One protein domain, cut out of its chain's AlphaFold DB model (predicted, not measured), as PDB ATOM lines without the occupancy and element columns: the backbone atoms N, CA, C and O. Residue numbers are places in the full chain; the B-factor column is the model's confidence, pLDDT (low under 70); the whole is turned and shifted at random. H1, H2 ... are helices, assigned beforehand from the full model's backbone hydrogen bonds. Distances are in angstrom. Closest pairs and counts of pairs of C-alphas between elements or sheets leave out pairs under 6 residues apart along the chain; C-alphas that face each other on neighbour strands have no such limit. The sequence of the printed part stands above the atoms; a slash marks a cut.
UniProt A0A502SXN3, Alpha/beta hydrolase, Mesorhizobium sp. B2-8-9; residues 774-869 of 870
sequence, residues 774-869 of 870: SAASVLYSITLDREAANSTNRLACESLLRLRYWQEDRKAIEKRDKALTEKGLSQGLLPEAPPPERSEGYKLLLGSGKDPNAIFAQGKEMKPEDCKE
ATOM      1  N   SER A 774      51.911  35.832  29.000       94.44
ATOM      2  CA  SER A 774      52.173  36.775  30.093       94.44
ATOM      3  C   SER A 774      53.346  37.704  29.762       94.44
ATOM      4  O   SER A 774      53.249  38.918  29.946       94.44
ATOM      5  N   ALA A 775      54.441  37.162  29.219       93.75
ATOM      6  CA  ALA A 775      55.598  37.945  28.790       93.75
ATOM      7  C   ALA A 775      55.266  38.894  27.623       93.75
ATOM      8  O   ALA A 775      55.669  40.058  27.654       93.75
ATOM      9  N   ALA A 776      54.470  38.440  26.647       94.38
ATOM     10  CA  ALA A 776      53.954  39.281  25.566       94.38
ATOM     11  C   ALA A 776      53.093  40.441  26.099       94.38
ATOM     12  O   ALA A 776      53.248  41.578  25.650       94.38
ATOM     13  N   SER A 777      52.245  40.182  27.103       96.19
ATOM     14  CA  SER A 777      51.401  41.209  27.724       96.19
ATOM     15  C   SER A 777      52.225  42.270  28.447       96.19
ATOM     16  O   SER A 777      51.967  43.466  28.293       96.19
ATOM     17  N   VAL A 778      53.253  41.854  29.197       94.12
ATOM     18  CA  VAL A 778      54.173  42.788  29.858       94.12
ATOM     19  C   VAL A 778      54.921  43.625  28.822       94.12
ATOM     20  O   VAL A 778      54.966  44.846  28.976       94.12
ATOM     21  N   LEU A 779      55.424  43.013  27.744       95.00
ATOM     22  CA  LEU A 779      56.057  43.732  26.636       95.00
ATOM     23  C   LEU A 779      55.106  44.770  26.020       95.00
ATOM     24  O   LEU A 779      55.472  45.941  25.946       95.00
ATOM     25  N   TYR A 780      53.873  44.382  25.680       95.62
ATOM     26  CA  TYR A 780      52.855  45.301  25.166       95.62
ATOM     27  C   TYR A 780      52.566  46.456  26.135       95.62
ATOM     28  O   TYR A 780      52.488  47.607  25.711       95.62
ATOM     29  N   SER A 781      52.479  46.190  27.443       94.62
ATOM     30  CA  SER A 781      52.233  47.231  28.454       94.62
ATOM     31  C   SER A 781      53.354  48.277  28.567       94.62
ATOM     32  O   SER A 781      53.131  49.344  29.137       94.62
ATOM     33  N   ILE A 782      54.548  47.970  28.046       94.31
ATOM     34  CA  ILE A 782      55.731  48.842  28.059       94.31
ATOM     35  C   ILE A 782      55.893  49.555  26.709       94.31
ATOM     36  O   ILE A 782      56.108  50.763  26.686       94.31
ATOM     37  N   THR A 783      55.785  48.831  25.591       95.31
ATOM     38  CA  THR A 783      56.058  49.370  24.243       95.31
ATOM     39  C   THR A 783      54.829  49.927  23.529       95.31
ATOM     40  O   THR A 783      54.978  50.670  22.563       95.31
ATOM     41  N   LEU A 784      53.623  49.537  23.958       95.38
ATOM     42  CA  LEU A 784      52.351  49.740  23.248       95.38
ATOM     43  C   LEU A 784      52.331  49.167  21.815       95.38
ATOM     44  O   LEU A 784      51.478  49.530  21.001       95.38
ATOM     45  N   ASP A 785      53.241  48.238  21.511       94.50
ATOM     46  CA  ASP A 785      53.362  47.606  20.201       94.50
ATOM     47  C   ASP A 785      52.201  46.639  19.901       94.50
ATOM     48  O   ASP A 785      51.870  45.740  20.679       94.50
ATOM     49  N   ARG A 786      51.603  46.793  18.716       93.69
ATOM     50  CA  ARG A 786      50.501  45.944  18.251       93.69
ATOM     51  C   ARG A 786      50.937  44.504  17.986       93.69
ATOM     52  O   ARG A 786      50.106  43.613  18.137       93.69
ATOM     53  N   GLU A 787      52.192  44.247  17.616       93.94
ATOM     54  CA  GLU A 787      52.664  42.872  17.407       93.94
ATOM     55  C   GLU A 787      52.750  42.104  18.737       93.94
ATOM     56  O   GLU A 787      52.284  40.961  18.826       93.94
ATOM     57  N   ALA A 788      53.218  42.760  19.805       92.06
ATOM     58  CA  ALA A 788      53.153  42.232  21.169       92.06
ATOM     59  C   ALA A 788      51.702  42.010  21.654       92.06
ATOM     60  O   ALA A 788      51.405  40.961  22.236       92.06
ATOM     61  N   ALA A 789      50.769  42.928  21.368       92.75
ATOM     62  CA  ALA A 789      49.346  42.756  21.704       92.75
ATOM     63  C   ALA A 789      48.706  41.554  20.978       92.75
ATOM     64  O   ALA A 789      48.049  40.717  21.599       92.75
ATOM     65  N   ASN A 790      48.948  41.423  19.671       93.75
ATOM     66  CA  ASN A 790      48.460  40.297  18.871       93.75
ATOM     67  C   ASN A 790      49.062  38.968  19.354       93.75
ATOM     68  O   ASN A 790      48.351  37.972  19.484       93.75
ATOM     69  N   SER A 791      50.358  38.963  19.682       93.31
ATOM     70  CA  SER A 791      51.036  37.800  20.263       93.31
ATOM     71  C   SER A 791      50.450  37.413  21.620       93.31
ATOM     72  O   SER A 791      50.258  36.227  21.872       93.31
ATOM     73  N   THR A 792      50.103  38.395  22.459       93.56
ATOM     74  CA  THR A 792      49.433  38.181  23.752       93.56
ATOM     75  C   THR A 792      48.109  37.448  23.568       93.56
ATOM     76  O   THR A 792      47.912  36.399  24.173       93.56
ATOM     77  N   ASN A 793      47.223  37.961  22.707       93.94
ATOM     78  CA  ASN A 793      45.895  37.378  22.497       93.94
ATOM     79  C   ASN A 793      45.975  35.964  21.912       93.94
ATOM     80  O   ASN A 793      45.327  35.051  22.426       93.94
ATOM     81  N   ARG A 794      46.826  35.763  20.898       95.12
ATOM     82  CA  ARG A 794      47.038  34.449  20.285       95.12
ATOM     83  C   ARG A 794      47.565  33.430  21.296       95.12
ATOM     84  O   ARG A 794      46.978  32.366  21.443       95.12
ATOM     85  N   LEU A 795      48.636  33.754  22.024       95.19
ATOM     86  CA  LEU A 795      49.232  32.834  23.002       95.19
ATOM     87  C   LEU A 795      48.300  32.586  24.198       95.19
ATOM     88  O   LEU A 795      48.274  31.479  24.728       95.19
ATOM     89  N   ALA A 796      47.493  33.575  24.595       94.12
ATOM     90  CA  ALA A 796      46.464  33.400  25.614       94.12
ATOM     91  C   ALA A 796      45.364  32.426  25.147       94.12
ATOM     92  O   ALA A 796      45.014  31.514  25.898       94.12
ATOM     93  N   CYS A 797      44.890  32.550  23.899       95.75
ATOM     94  CA  CYS A 797      43.973  31.591  23.272       95.75
ATOM     95  C   CYS A 797      44.584  30.184  23.201       95.75
ATOM     96  O   CYS A 797      43.980  29.230  23.696       95.75
ATOM     97  N   GLU A 798      45.808  30.060  22.675       94.25
ATOM     98  CA  GLU A 798      46.525  28.784  22.594       94.25
ATOM     99  C   GLU A 798      46.682  28.153  23.995       94.25
ATOM    100  O   GLU A 798      46.429  26.961  24.157       94.25
ATOM    101  N   SER A 799      46.982  28.944  25.036       94.94
ATOM    102  CA  SER A 799      47.084  28.444  26.417       94.94
ATOM    103  C   SER A 799      45.759  27.912  26.970       94.94
ATOM    104  O   SER A 799      45.734  26.831  27.556       94.94
ATOM    105  N   LEU A 800      44.634  28.598  26.739       94.38
ATOM    106  CA  LEU A 800      43.321  28.113  27.173       94.38
ATOM    107  C   LEU A 800      42.900  26.848  26.431       94.38
ATOM    108  O   LEU A 800      42.317  25.950  27.038       94.38
ATOM    109  N   LEU A 801      43.242  26.747  25.147       94.31
ATOM    110  CA  LEU A 801      42.997  25.547  24.363       94.31
ATOM    111  C   LEU A 801      43.816  24.355  24.892       94.31
ATOM    112  O   LEU A 801      43.277  23.264  25.064       94.31
ATOM    113  N   ARG A 802      45.090  24.568  25.257       94.31
ATOM    114  CA  ARG A 802      45.925  23.544  25.912       94.31
ATOM    115  C   ARG A 802      45.418  23.168  27.306       94.31
ATOM    116  O   ARG A 802      45.396  21.982  27.629       94.31
ATOM    117  N   LEU A 803      44.946  24.133  28.100       93.00
ATOM    118  CA  LEU A 803      44.302  23.877  29.395       93.00
ATOM    119  C   LEU A 803      43.044  23.016  29.231       93.00
ATOM    120  O   LEU A 803      42.849  22.070  29.993       93.00
ATOM    121  N   ARG A 804      42.218  23.300  28.217       93.50
ATOM    122  CA  ARG A 804      41.045  22.490  27.874       93.50
ATOM    123  C   ARG A 804      41.440  21.058  27.505       93.50
ATOM    124  O   ARG A 804      40.916  20.129  28.116       93.50
ATOM    125  N   TYR A 805      42.379  20.874  26.573       93.12
ATOM    126  CA  TYR A 805      42.845  19.535  26.193       93.12
ATOM    127  C   TYR A 805      43.429  18.778  27.389       93.12
ATOM    128  O   TYR A 805      43.096  17.617  27.591       93.12
ATOM    129  N   TRP A 806      44.205  19.433  28.257       91.12
ATOM    130  CA  TRP A 806      44.704  18.812  29.485       91.12
ATOM    131  C   TRP A 806      43.577  18.416  30.457       91.12
ATOM    132  O   TRP A 806      43.624  17.336  31.043       91.12
ATOM    133  N   GLN A 807      42.530  19.232  30.615       91.19
ATOM    134  CA  GLN A 807      41.353  18.865  31.415       91.19
ATOM    135  C   GLN A 807      40.583  17.671  30.816       91.19
ATOM    136  O   GLN A 807      39.996  16.886  31.565       91.19
ATOM    137  N   GLU A 808      40.568  17.521  29.491       91.31
ATOM    138  CA  GLU A 808      39.971  16.384  28.780       91.31
ATOM    139  C   GLU A 808      40.848  15.117  28.912       91.31
ATOM    140  O   GLU A 808      40.346  14.077  29.350       91.31
ATOM    141  N   ASP A 809      42.162  15.226  28.675       88.12
ATOM    142  CA  ASP A 809      43.173  14.180  28.901       88.12
ATOM    143  C   ASP A 809      43.122  13.667  30.344       88.12
ATOM    144  O   ASP A 809      43.061  12.462  30.587       88.12
ATOM    145  N   ARG A 810      43.081  14.577  31.325       87.19
ATOM    146  CA  ARG A 810      43.001  14.235  32.747       87.19
ATOM    147  C   ARG A 810      41.725  13.463  33.069       87.19
ATOM    148  O   ARG A 810      41.815  12.458  33.760       87.19
ATOM    149  N   LYS A 811      40.558  13.851  32.540       89.12
ATOM    150  CA  LYS A 811      39.307  13.080  32.721       89.12
ATOM    151  C   LYS A 811      39.406  11.680  32.104       89.12
ATOM    152  O   LYS A 811      38.854  10.726  32.656       89.12
ATOM    153  N   ALA A 812      40.098  11.538  30.971       87.50
ATOM    154  CA  ALA A 812      40.347  10.240  30.351       87.50
ATOM    155  C   ALA A 812      41.312   9.375  31.184       87.50
ATOM    156  O   ALA A 812      41.055   8.181  31.363       87.50
ATOM    157  N   ILE A 813      42.367   9.976  31.745       84.00
ATOM    158  CA  ILE A 813      43.310   9.304  32.646       84.00
ATOM    159  C   ILE A 813      42.622   8.938  33.960       84.00
ATOM    160  O   ILE A 813      42.630   7.770  34.298       84.00
ATOM    161  N   GLU A 814      41.917   9.839  34.646       83.94
ATOM    162  CA  GLU A 814      41.181   9.532  35.887       83.94
ATOM    163  C   GLU A 814      40.147   8.410  35.694       83.94
ATOM    164  O   GLU A 814      39.977   7.558  36.566       83.94
ATOM    165  N   LYS A 815      39.494   8.335  34.525       87.81
ATOM    166  CA  LYS A 815      38.604   7.220  34.167       87.81
ATOM    167  C   LYS A 815      39.358   5.891  33.999       87.81
ATOM    168  O   LYS A 815      38.825   4.843  34.366       87.81
ATOM    169  N   ARG A 816      40.572   5.919  33.439       82.88
ATOM    170  CA  ARG A 816      41.454   4.750  33.280       82.88
ATOM    171  C   ARG A 816      42.082   4.333  34.609       82.88
ATOM    172  O   ARG A 816      42.075   3.149  34.928       82.88
ATOM    173  N   ASP A 817      42.572   5.294  35.375       81.75
ATOM    174  CA  ASP A 817      43.229   5.105  36.657       81.75
ATOM    175  C   ASP A 817      42.236   4.637  37.698       81.75
ATOM    176  O   ASP A 817      42.557   3.689  38.390       81.75
ATOM    177  N   LYS A 818      40.987   5.123  37.715       82.00
ATOM    178  CA  LYS A 818      39.926   4.501  38.520       82.00
ATOM    179  C   LYS A 818      39.801   2.998  38.230       82.00
ATOM    180  O   LYS A 818      39.789   2.201  39.163       82.00
ATOM    181  N   ALA A 819      39.816   2.597  36.957       76.38
ATOM    182  CA  ALA A 819      39.787   1.187  36.551       76.38
ATOM    183  C   ALA A 819      41.109   0.418  36.806       76.38
ATOM    184  O   ALA A 819      41.131  -0.811  36.689       76.38
ATOM    185  N   LEU A 820      42.210   1.106  37.145       71.38
ATOM    186  CA  LEU A 820      43.473   0.521  37.619       71.38
ATOM    187  C   LEU A 820      43.551   0.491  39.155       71.38
ATOM    188  O   LEU A 820      44.065  -0.476  39.708       71.38
ATOM    189  N   THR A 821      42.994   1.477  39.858       72.44
ATOM    190  CA  THR A 821      42.843   1.531  41.318       72.44
ATOM    191  C   THR A 821      41.862   0.462  41.791       72.44
ATOM    192  O   THR A 821      42.164  -0.261  42.733       72.44
ATOM    193  N   GLU A 822      40.755   0.256  41.067       80.06
ATOM    194  CA  GLU A 822      39.841  -0.890  41.233       80.06
ATOM    195  C   GLU A 822      40.543  -2.250  41.013       80.06
ATOM    196  O   GLU A 822      40.038  -3.283  41.446       80.06
ATOM    197  N   LYS A 823      41.731  -2.259  40.387       72.44
ATOM    198  CA  LYS A 823      42.616  -3.428  40.220       72.44
ATOM    199  C   LYS A 823      43.859  -3.401  41.126       72.44
ATOM    200  O   LYS A 823      44.691  -4.296  41.013       72.44
ATOM    201  N   GLY A 824      44.002  -2.404  42.004       61.31
ATOM    202  CA  GLY A 824      45.128  -2.262  42.937       61.31
ATOM    203  C   GLY A 824      46.460  -1.791  42.329       61.31
ATOM    204  O   GLY A 824      47.506  -2.086  42.898       61.31
ATOM    205  N   LEU A 825      46.453  -1.095  41.182       62.94
ATOM    206  CA  LEU A 825      47.649  -0.857  40.348       62.94
ATOM    207  C   LEU A 825      48.102   0.613  40.181       62.94
ATOM    208  O   LEU A 825      49.023   0.860  39.408       62.94
ATOM    209  N   SER A 826      47.494   1.599  40.852       63.62
ATOM    210  CA  SER A 826      47.823   3.027  40.648       63.62
ATOM    211  C   SER A 826      48.658   3.639  41.783       63.62
ATOM    212  O   SER A 826      48.232   3.607  42.940       63.62
ATOM    213  N   GLN A 827      49.772   4.300  41.448       52.00
ATOM    214  CA  GLN A 827      50.497   5.225  42.330       52.00
ATOM    215  C   GLN A 827      50.998   6.439  41.530       52.00
ATOM    216  O   GLN A 827      51.908   6.313  40.716       52.00
ATOM    217  N   GLY A 828      50.402   7.610  41.771       60.09
ATOM    218  CA  GLY A 828      50.788   8.883  41.151       60.09
ATOM    219  C   GLY A 828      49.589   9.815  40.976       60.09
ATOM    220  O   GLY A 828      48.637   9.469  40.288       60.09
ATOM    221  N   LEU A 829      49.618  10.990  41.609       64.25
ATOM    222  CA  LEU A 829      48.608  12.035  41.413       64.25
ATOM    223  C   LEU A 829      49.043  12.949  40.263       64.25
ATOM    224  O   LEU A 829      50.118  13.545  40.326       64.25
ATOM    225  N   LEU A 830      48.203  13.090  39.234       76.94
ATOM    226  CA  LEU A 830      48.356  14.167  38.252       76.94
ATOM    227  C   LEU A 830      48.150  15.535  38.933       76.94
ATOM    228  O   LEU A 830      47.326  15.627  39.848       76.94
ATOM    229  N   PRO A 831      48.827  16.610  38.477       81.31
ATOM    230  CA  PRO A 831      48.575  17.957  38.981       81.31
ATOM    231  C   PRO A 831      47.107  18.363  38.794       81.31
ATOM    232  O   PRO A 831      46.466  17.999  37.803       81.31
ATOM    233  N   GLU A 832      46.563  19.144  39.728       84.31
ATOM    234  CA  GLU A 832      45.186  19.611  39.605       84.31
ATOM    235  C   GLU A 832      45.086  20.728  38.554       84.31
ATOM    236  O   GLU A 832      45.654  21.810  38.707       84.31
ATOM    237  N   ALA A 833      44.340  20.467  37.480       83.25
ATOM    238  CA  ALA A 833      44.027  21.474  36.473       83.25
ATOM    239  C   ALA A 833      43.258  22.655  37.088       83.25
ATOM    240  O   ALA A 833      42.168  22.439  37.628       83.25
ATOM    241  N   PRO A 834      43.776  23.898  37.000       88.25
ATOM    242  CA  PRO A 834      43.081  25.052  37.535       88.25
ATOM    243  C   PRO A 834      41.780  25.280  36.752       88.25
ATOM    244  O   PRO A 834      41.726  25.006  35.546       88.25
ATOM    245  N   PRO A 835      40.731  25.814  37.403       91.88
ATOM    246  CA  PRO A 835      39.538  26.254  36.694       91.88
ATOM    247  C   PRO A 835      39.923  27.379  35.708       91.88
ATOM    248  O   PRO A 835      40.767  28.216  36.067       91.88
ATOM    249  N   PRO A 836      39.369  27.411  34.478       92.00
ATOM    250  CA  PRO A 836      39.811  28.323  33.419       92.00
ATOM    251  C   PRO A 836      39.887  29.788  33.847       92.00
ATOM    252  O   PRO A 836      40.860  30.470  33.532       92.00
ATOM    253  N   GLU A 837      38.931  30.242  34.655       93.81
ATOM    254  CA  GLU A 837      38.784  31.612  35.152       93.81
ATOM    255  C   GLU A 837      39.952  32.064  36.049       93.81
ATOM    256  O   GLU A 837      40.149  33.261  36.267       93.81
ATOM    257  N   ARG A 838      40.745  31.122  36.583       91.88
ATOM    258  CA  ARG A 838      41.959  31.416  37.365       91.88
ATOM    259  C   ARG A 838      43.234  31.482  36.523       91.88
ATOM    260  O   ARG A 838      44.219  32.041  37.012       91.88
ATOM    261  N   SER A 839      43.230  30.941  35.303       92.88
ATOM    262  CA  SER A 839      44.392  30.965  34.404       92.88
ATOM    263  C   SER A 839      44.725  32.389  33.939       92.88
ATOM    264  O   SER A 839      43.845  33.248  33.854       92.88
ATOM    265  N   GLU A 840      45.994  32.657  33.619       92.12
ATOM    266  CA  GLU A 840      46.384  33.964  33.074       92.12
ATOM    267  C   GLU A 840      45.827  34.181  31.662       92.12
ATOM    268  O   GLU A 840      45.350  35.273  31.370       92.12
ATOM    269  N   GLY A 841      45.761  33.142  30.818       93.00
ATOM    270  CA  GLY A 841      45.154  33.237  29.484       93.00
ATOM    271  C   GLY A 841      43.718  33.785  29.502       93.00
ATOM    272  O   GLY A 841      43.377  34.654  28.700       93.00
ATOM    273  N   TYR A 842      42.900  33.364  30.474       95.69
ATOM    274  CA  TYR A 842      41.534  33.876  30.658       95.69
ATOM    275  C   TYR A 842      41.521  35.366  31.027       95.69
ATOM    276  O   TYR A 842      40.772  36.148  30.440       95.69
ATOM    277  N   LYS A 843      42.375  35.776  31.975       95.69
ATOM    278  CA  LYS A 843      42.484  37.174  32.430       95.69
ATOM    279  C   LYS A 843      42.990  38.093  31.321       95.69
ATOM    280  O   LYS A 843      42.467  39.193  31.165       95.69
ATOM    281  N   LEU A 844      43.977  37.637  30.547       94.88
ATOM    282  CA  LEU A 844      44.560  38.375  29.428       94.88
ATOM    283  C   LEU A 844      43.528  38.620  28.321       94.88
ATOM    284  O   LEU A 844      43.353  39.762  27.904       94.88
ATOM    285  N   LEU A 845      42.790  37.589  27.899       95.38
ATOM    286  CA  LEU A 845      41.740  37.746  26.888       95.38
ATOM    287  C   LEU A 845      40.604  38.656  27.359       95.38
ATOM    288  O   LEU A 845      40.198  39.546  26.612       95.38
ATOM    289  N   LEU A 846      40.153  38.496  28.606       95.06
ATOM    290  CA  LEU A 846      39.134  39.365  29.196       95.06
ATOM    291  C   LEU A 846      39.613  40.828  29.271       95.06
ATOM    292  O   LEU A 846      38.855  41.741  28.946       95.06
ATOM    293  N   GLY A 847      40.880  41.056  29.633       91.94
ATOM    294  CA  GLY A 847      41.519  42.377  29.628       91.94
ATOM    295  C   GLY A 847      41.630  43.001  28.230       91.94
ATOM    296  O   GLY A 847      41.499  44.215  28.092       91.94
ATOM    297  N   SER A 848      41.785  42.176  27.194       91.50
ATOM    298  CA  SER A 848      41.734  42.572  25.777       91.50
ATOM    299  C   SER A 848      40.311  42.711  25.209       91.50
ATOM    300  O   SER A 848      40.157  42.961  24.013       91.50
ATOM    301  N   GLY A 849      39.264  42.533  26.022       93.56
ATOM    302  CA  GLY A 849      37.865  42.611  25.582       93.56
ATOM    303  C   GLY A 849      37.401  41.435  24.709       93.56
ATOM    304  O   GLY A 849      36.396  41.554  24.009       93.56
ATOM    305  N   LYS A 850      38.125  40.311  24.725       92.81
ATOM    306  CA  LYS A 850      37.732  39.046  24.087       92.81
ATOM    307  C   LYS A 850      36.950  38.198  25.092       92.81
ATOM    308  O   LYS A 850      37.239  38.247  26.285       92.81
ATOM    309  N   ASP A 851      35.994  37.400  24.622       93.75
ATOM    310  CA  ASP A 851      35.288  36.439  25.478       93.75
ATOM    311  C   ASP A 851      36.046  35.096  25.519       93.75
ATOM    312  O   ASP A 851      35.986  34.337  24.547       93.75
ATOM    313  N   PRO A 852      36.759  34.761  26.613       93.50
ATOM    314  CA  PRO A 852      37.453  33.480  26.731       93.50
ATOM    315  C   PRO A 852      36.497  32.277  26.790       93.50
ATOM    316  O   PRO A 852      36.925  31.157  26.514       93.50
ATOM    317  N   ASN A 853      35.206  32.469  27.101       92.56
ATOM    318  CA  ASN A 853      34.236  31.370  27.158       92.56
ATOM    319  C   ASN A 853      33.970  30.754  25.778       92.56
ATOM    320  O   ASN A 853      33.625  29.575  25.696       92.56
ATOM    321  N   ALA A 854      34.212  31.498  24.692       90.44
ATOM    322  CA  ALA A 854      34.115  30.995  23.323       90.44
ATOM    323  C   ALA A 854      35.023  29.771  23.064       90.44
ATOM    324  O   ALA A 854      34.641  28.877  22.315       90.44
ATOM    325  N   ILE A 855      36.177  29.682  23.737       90.00
ATOM    326  CA  ILE A 855      37.143  28.568  23.615       90.00
ATOM    327  C   ILE A 855      36.622  27.287  24.310       90.00
ATOM    328  O   ILE A 855      36.956  26.161  23.926       90.00
ATOM    329  N   PHE A 856      35.751  27.447  25.311       86.75
ATOM    330  CA  PHE A 856      35.130  26.361  26.079       86.75
ATOM    331  C   PHE A 856      33.696  26.035  25.627       86.75
ATOM    332  O   PHE A 856      33.094  25.085  26.133       86.75
ATOM    333  N   ALA A 857      33.142  26.790  24.676       86.31
ATOM    334  CA  ALA A 857      31.793  26.584  24.170       86.31
ATOM    335  C   ALA A 857      31.635  25.217  23.473       86.31
ATOM    336  O   ALA A 857      32.544  24.708  22.810       86.31
ATOM    337  N   GLN A 858      30.445  24.623  23.597       71.44
ATOM    338  CA  GLN A 858      30.090  23.402  22.872       71.44
ATOM    339  C   GLN A 858      29.828  23.746  21.397       71.44
ATOM    340  O   GLN A 858      28.821  24.369  21.068       71.44
ATOM    341  N   GLY A 859      30.745  23.354  20.511       74.38
ATOM    342  CA  GLY A 859      30.715  23.696  19.089       74.38
ATOM    343  C   GLY A 859      31.806  22.974  18.292       74.38
ATOM    344  O   GLY A 859      32.311  21.940  18.729       74.38
ATOM    345  N   LYS A 860      32.172  23.522  17.122       73.81
ATOM    346  CA  LYS A 860      33.320  23.053  16.322       73.81
ATOM    347  C   LYS A 860      34.567  23.033  17.211       73.81
ATOM    348  O   LYS A 860      34.850  24.021  17.884       73.81
ATOM    349  N   GLU A 861      35.299  21.923  17.203       81.38
ATOM    350  CA  GLU A 861      36.567  21.799  17.921       81.38
ATOM    351  C   GLU A 861      37.548  22.864  17.416       81.38
ATOM    352  O   GLU A 861      37.974  22.827  16.257       81.38
ATOM    353  N   MET A 862      37.844  23.837  18.280       85.12
ATOM    354  CA  MET A 862      38.809  24.891  18.005       85.12
ATOM    355  C   MET A 862      40.206  24.278  17.973       85.12
ATOM    356  O   MET A 862      40.553  23.482  18.846       85.12
ATOM    357  N   LYS A 863      40.997  24.631  16.966       89.00
ATOM    358  CA  LYS A 863      42.378  24.173  16.797       89.00
ATOM    359  C   LYS A 863      43.370  25.305  17.076       89.00
ATOM    360  O   LYS A 863      42.975  26.471  17.032       89.00
ATOM    361  N   PRO A 864      44.665  25.013  17.306       84.62
ATOM    362  CA  PRO A 864      45.683  26.051  17.477       84.62
ATOM    363  C   PRO A 864      45.739  27.056  16.314       84.62
ATOM    364  O   PRO A 864      46.037  28.226  16.533       84.62
ATOM    365  N   GLU A 865      45.399  26.639  15.091       87.75
ATOM    366  CA  GLU A 865      45.336  27.534  13.930       87.75
ATOM    367  C   GLU A 865      44.185  28.552  14.027       87.75
ATOM    368  O   GLU A 865      44.355  29.699  13.613       87.75
ATOM    369  N   ASP A 866      43.049  28.168  14.624       88.94
ATOM    370  CA  ASP A 866      41.888  29.050  14.812       88.94
ATOM    371  C   ASP A 866      42.216  30.191  15.813       88.94
ATOM    372  O   ASP A 866      41.687  31.295  15.695       88.94
ATOM    373  N   CYS A 867      43.166  29.990  16.742       89.12
ATOM    374  CA  CYS A 867      43.663  31.039  17.653       89.12
ATOM    375  C   CYS A 867      44.446  32.174  16.960       89.12
ATOM    376  O   CYS A 867      44.823  33.145  17.615       89.12
ATOM    377  N   LYS A 868      44.720  32.068  15.651       86.38
ATOM    378  CA  LYS A 868      45.271  33.164  14.837       86.38
ATOM    379  C   LYS A 868      44.177  34.053  14.225       86.38
ATOM    380  O   LYS A 868      44.460  35.196  13.874       86.38
ATOM    381  N   GLU A 869      42.968  33.519  14.058       82.88
ATOM    382  CA  GLU A 869      41.788  34.246  13.568       82.88
ATOM    383  C   GLU A 869      41.024  34.923  14.721       82.88
ATOM    384  O   GLU A 869      40.450  35.999  14.536       82.88
TER     385      GLU A 869
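AT A GLANCE: This is residues 774 to 869 of the 870 residues of the protein "Alpha/beta hydrolase" of Mesorhizobium sp. B2-8-9 (UniProt A0A502SXN3). One very long helix, H2, makes the longest axis of this model, and three shorter helices gather along the half of it that comes first in the chain: H1 folds back beside its beginning as a helical hairpin, and H3 and the tiny H4 pack on it farther along. The other half of H2 runs out away from these three to a free tip, residues 819 to 824, and from there a long stretch without a named helix, residues 822 to 839, comes back to H3. The printed part has 96 residues with four named helices, H1 to H4 in chain order, and no named strand; the class is all helix, with 58 residues in the helices. The whole is loose, with a radius of gyration of the C-alphas of 16.8 A, and spans 56 by 28 by 19 A.

IN THESE COORDINATES: Find C-alpha 786 at (50.501, 45.944, 18.251); from there H2, residues 786 to 821, runs 50.6 A to C-alpha 821 at (42.843, 1.531, 41.318). Just before it, H1, residues 774 to 783, starts at C-alpha 774 at (52.173, 36.775, 30.093) and is 14.4 A long. Farther on, look for H3 at residues 840 to 847, 10.3 A long, and for H4 at residues 853 to 856, 5.2 A from first to last C-alpha and ending at (35.130, 26.361, 26.079).

HOW THE PARTS SIT: Begin at H2, the hub, which touches the three other helices. With residues 786 to 792 alone it touches H1, and the closest C-alphas, those of Ala 776 and Thr 792, are 5.0 A apart. These two helices form a hairpin, at a shallow tilt of 11 degrees, opposite ways. With residues 792 to 800 alone H2 touches H3, where the closest C-alphas, of Ala 796 and Gly 841, are 4.1 A apart; this too is a hairpin, at a steep tilt of 43 degrees, opposite ways. With residues 797 to 804 alone H2 touches H4, the closest C-alphas being those of Leu 801 and Ile 855 at 6.6 A. H1 and H3 touch at Ser 774 and Glu 840, their closest C-alphas, 7.1 A apart, at a steep tilt of 40 degrees, the same way. H1 and H4 are apart; H3 and H4 are only just apart, at 8.5 A. In H1 and H3 every O i to N i+4 pair is within hydrogen-bond range, in H2 31 of 32 are, and H4 is too short for such a pair.

THE WHOLE: The outline is only just a rod, and the two C-alphas farthest apart, those of Thr 783 and Lys 823, are 56.8 A apart. The printed part has no cut. The link from H2 to H3 is long, with 18 residues, and the other two links are tight. The mean pLDDT of the printed part is 87.7; look to residues 824 to 829 for the values under 70.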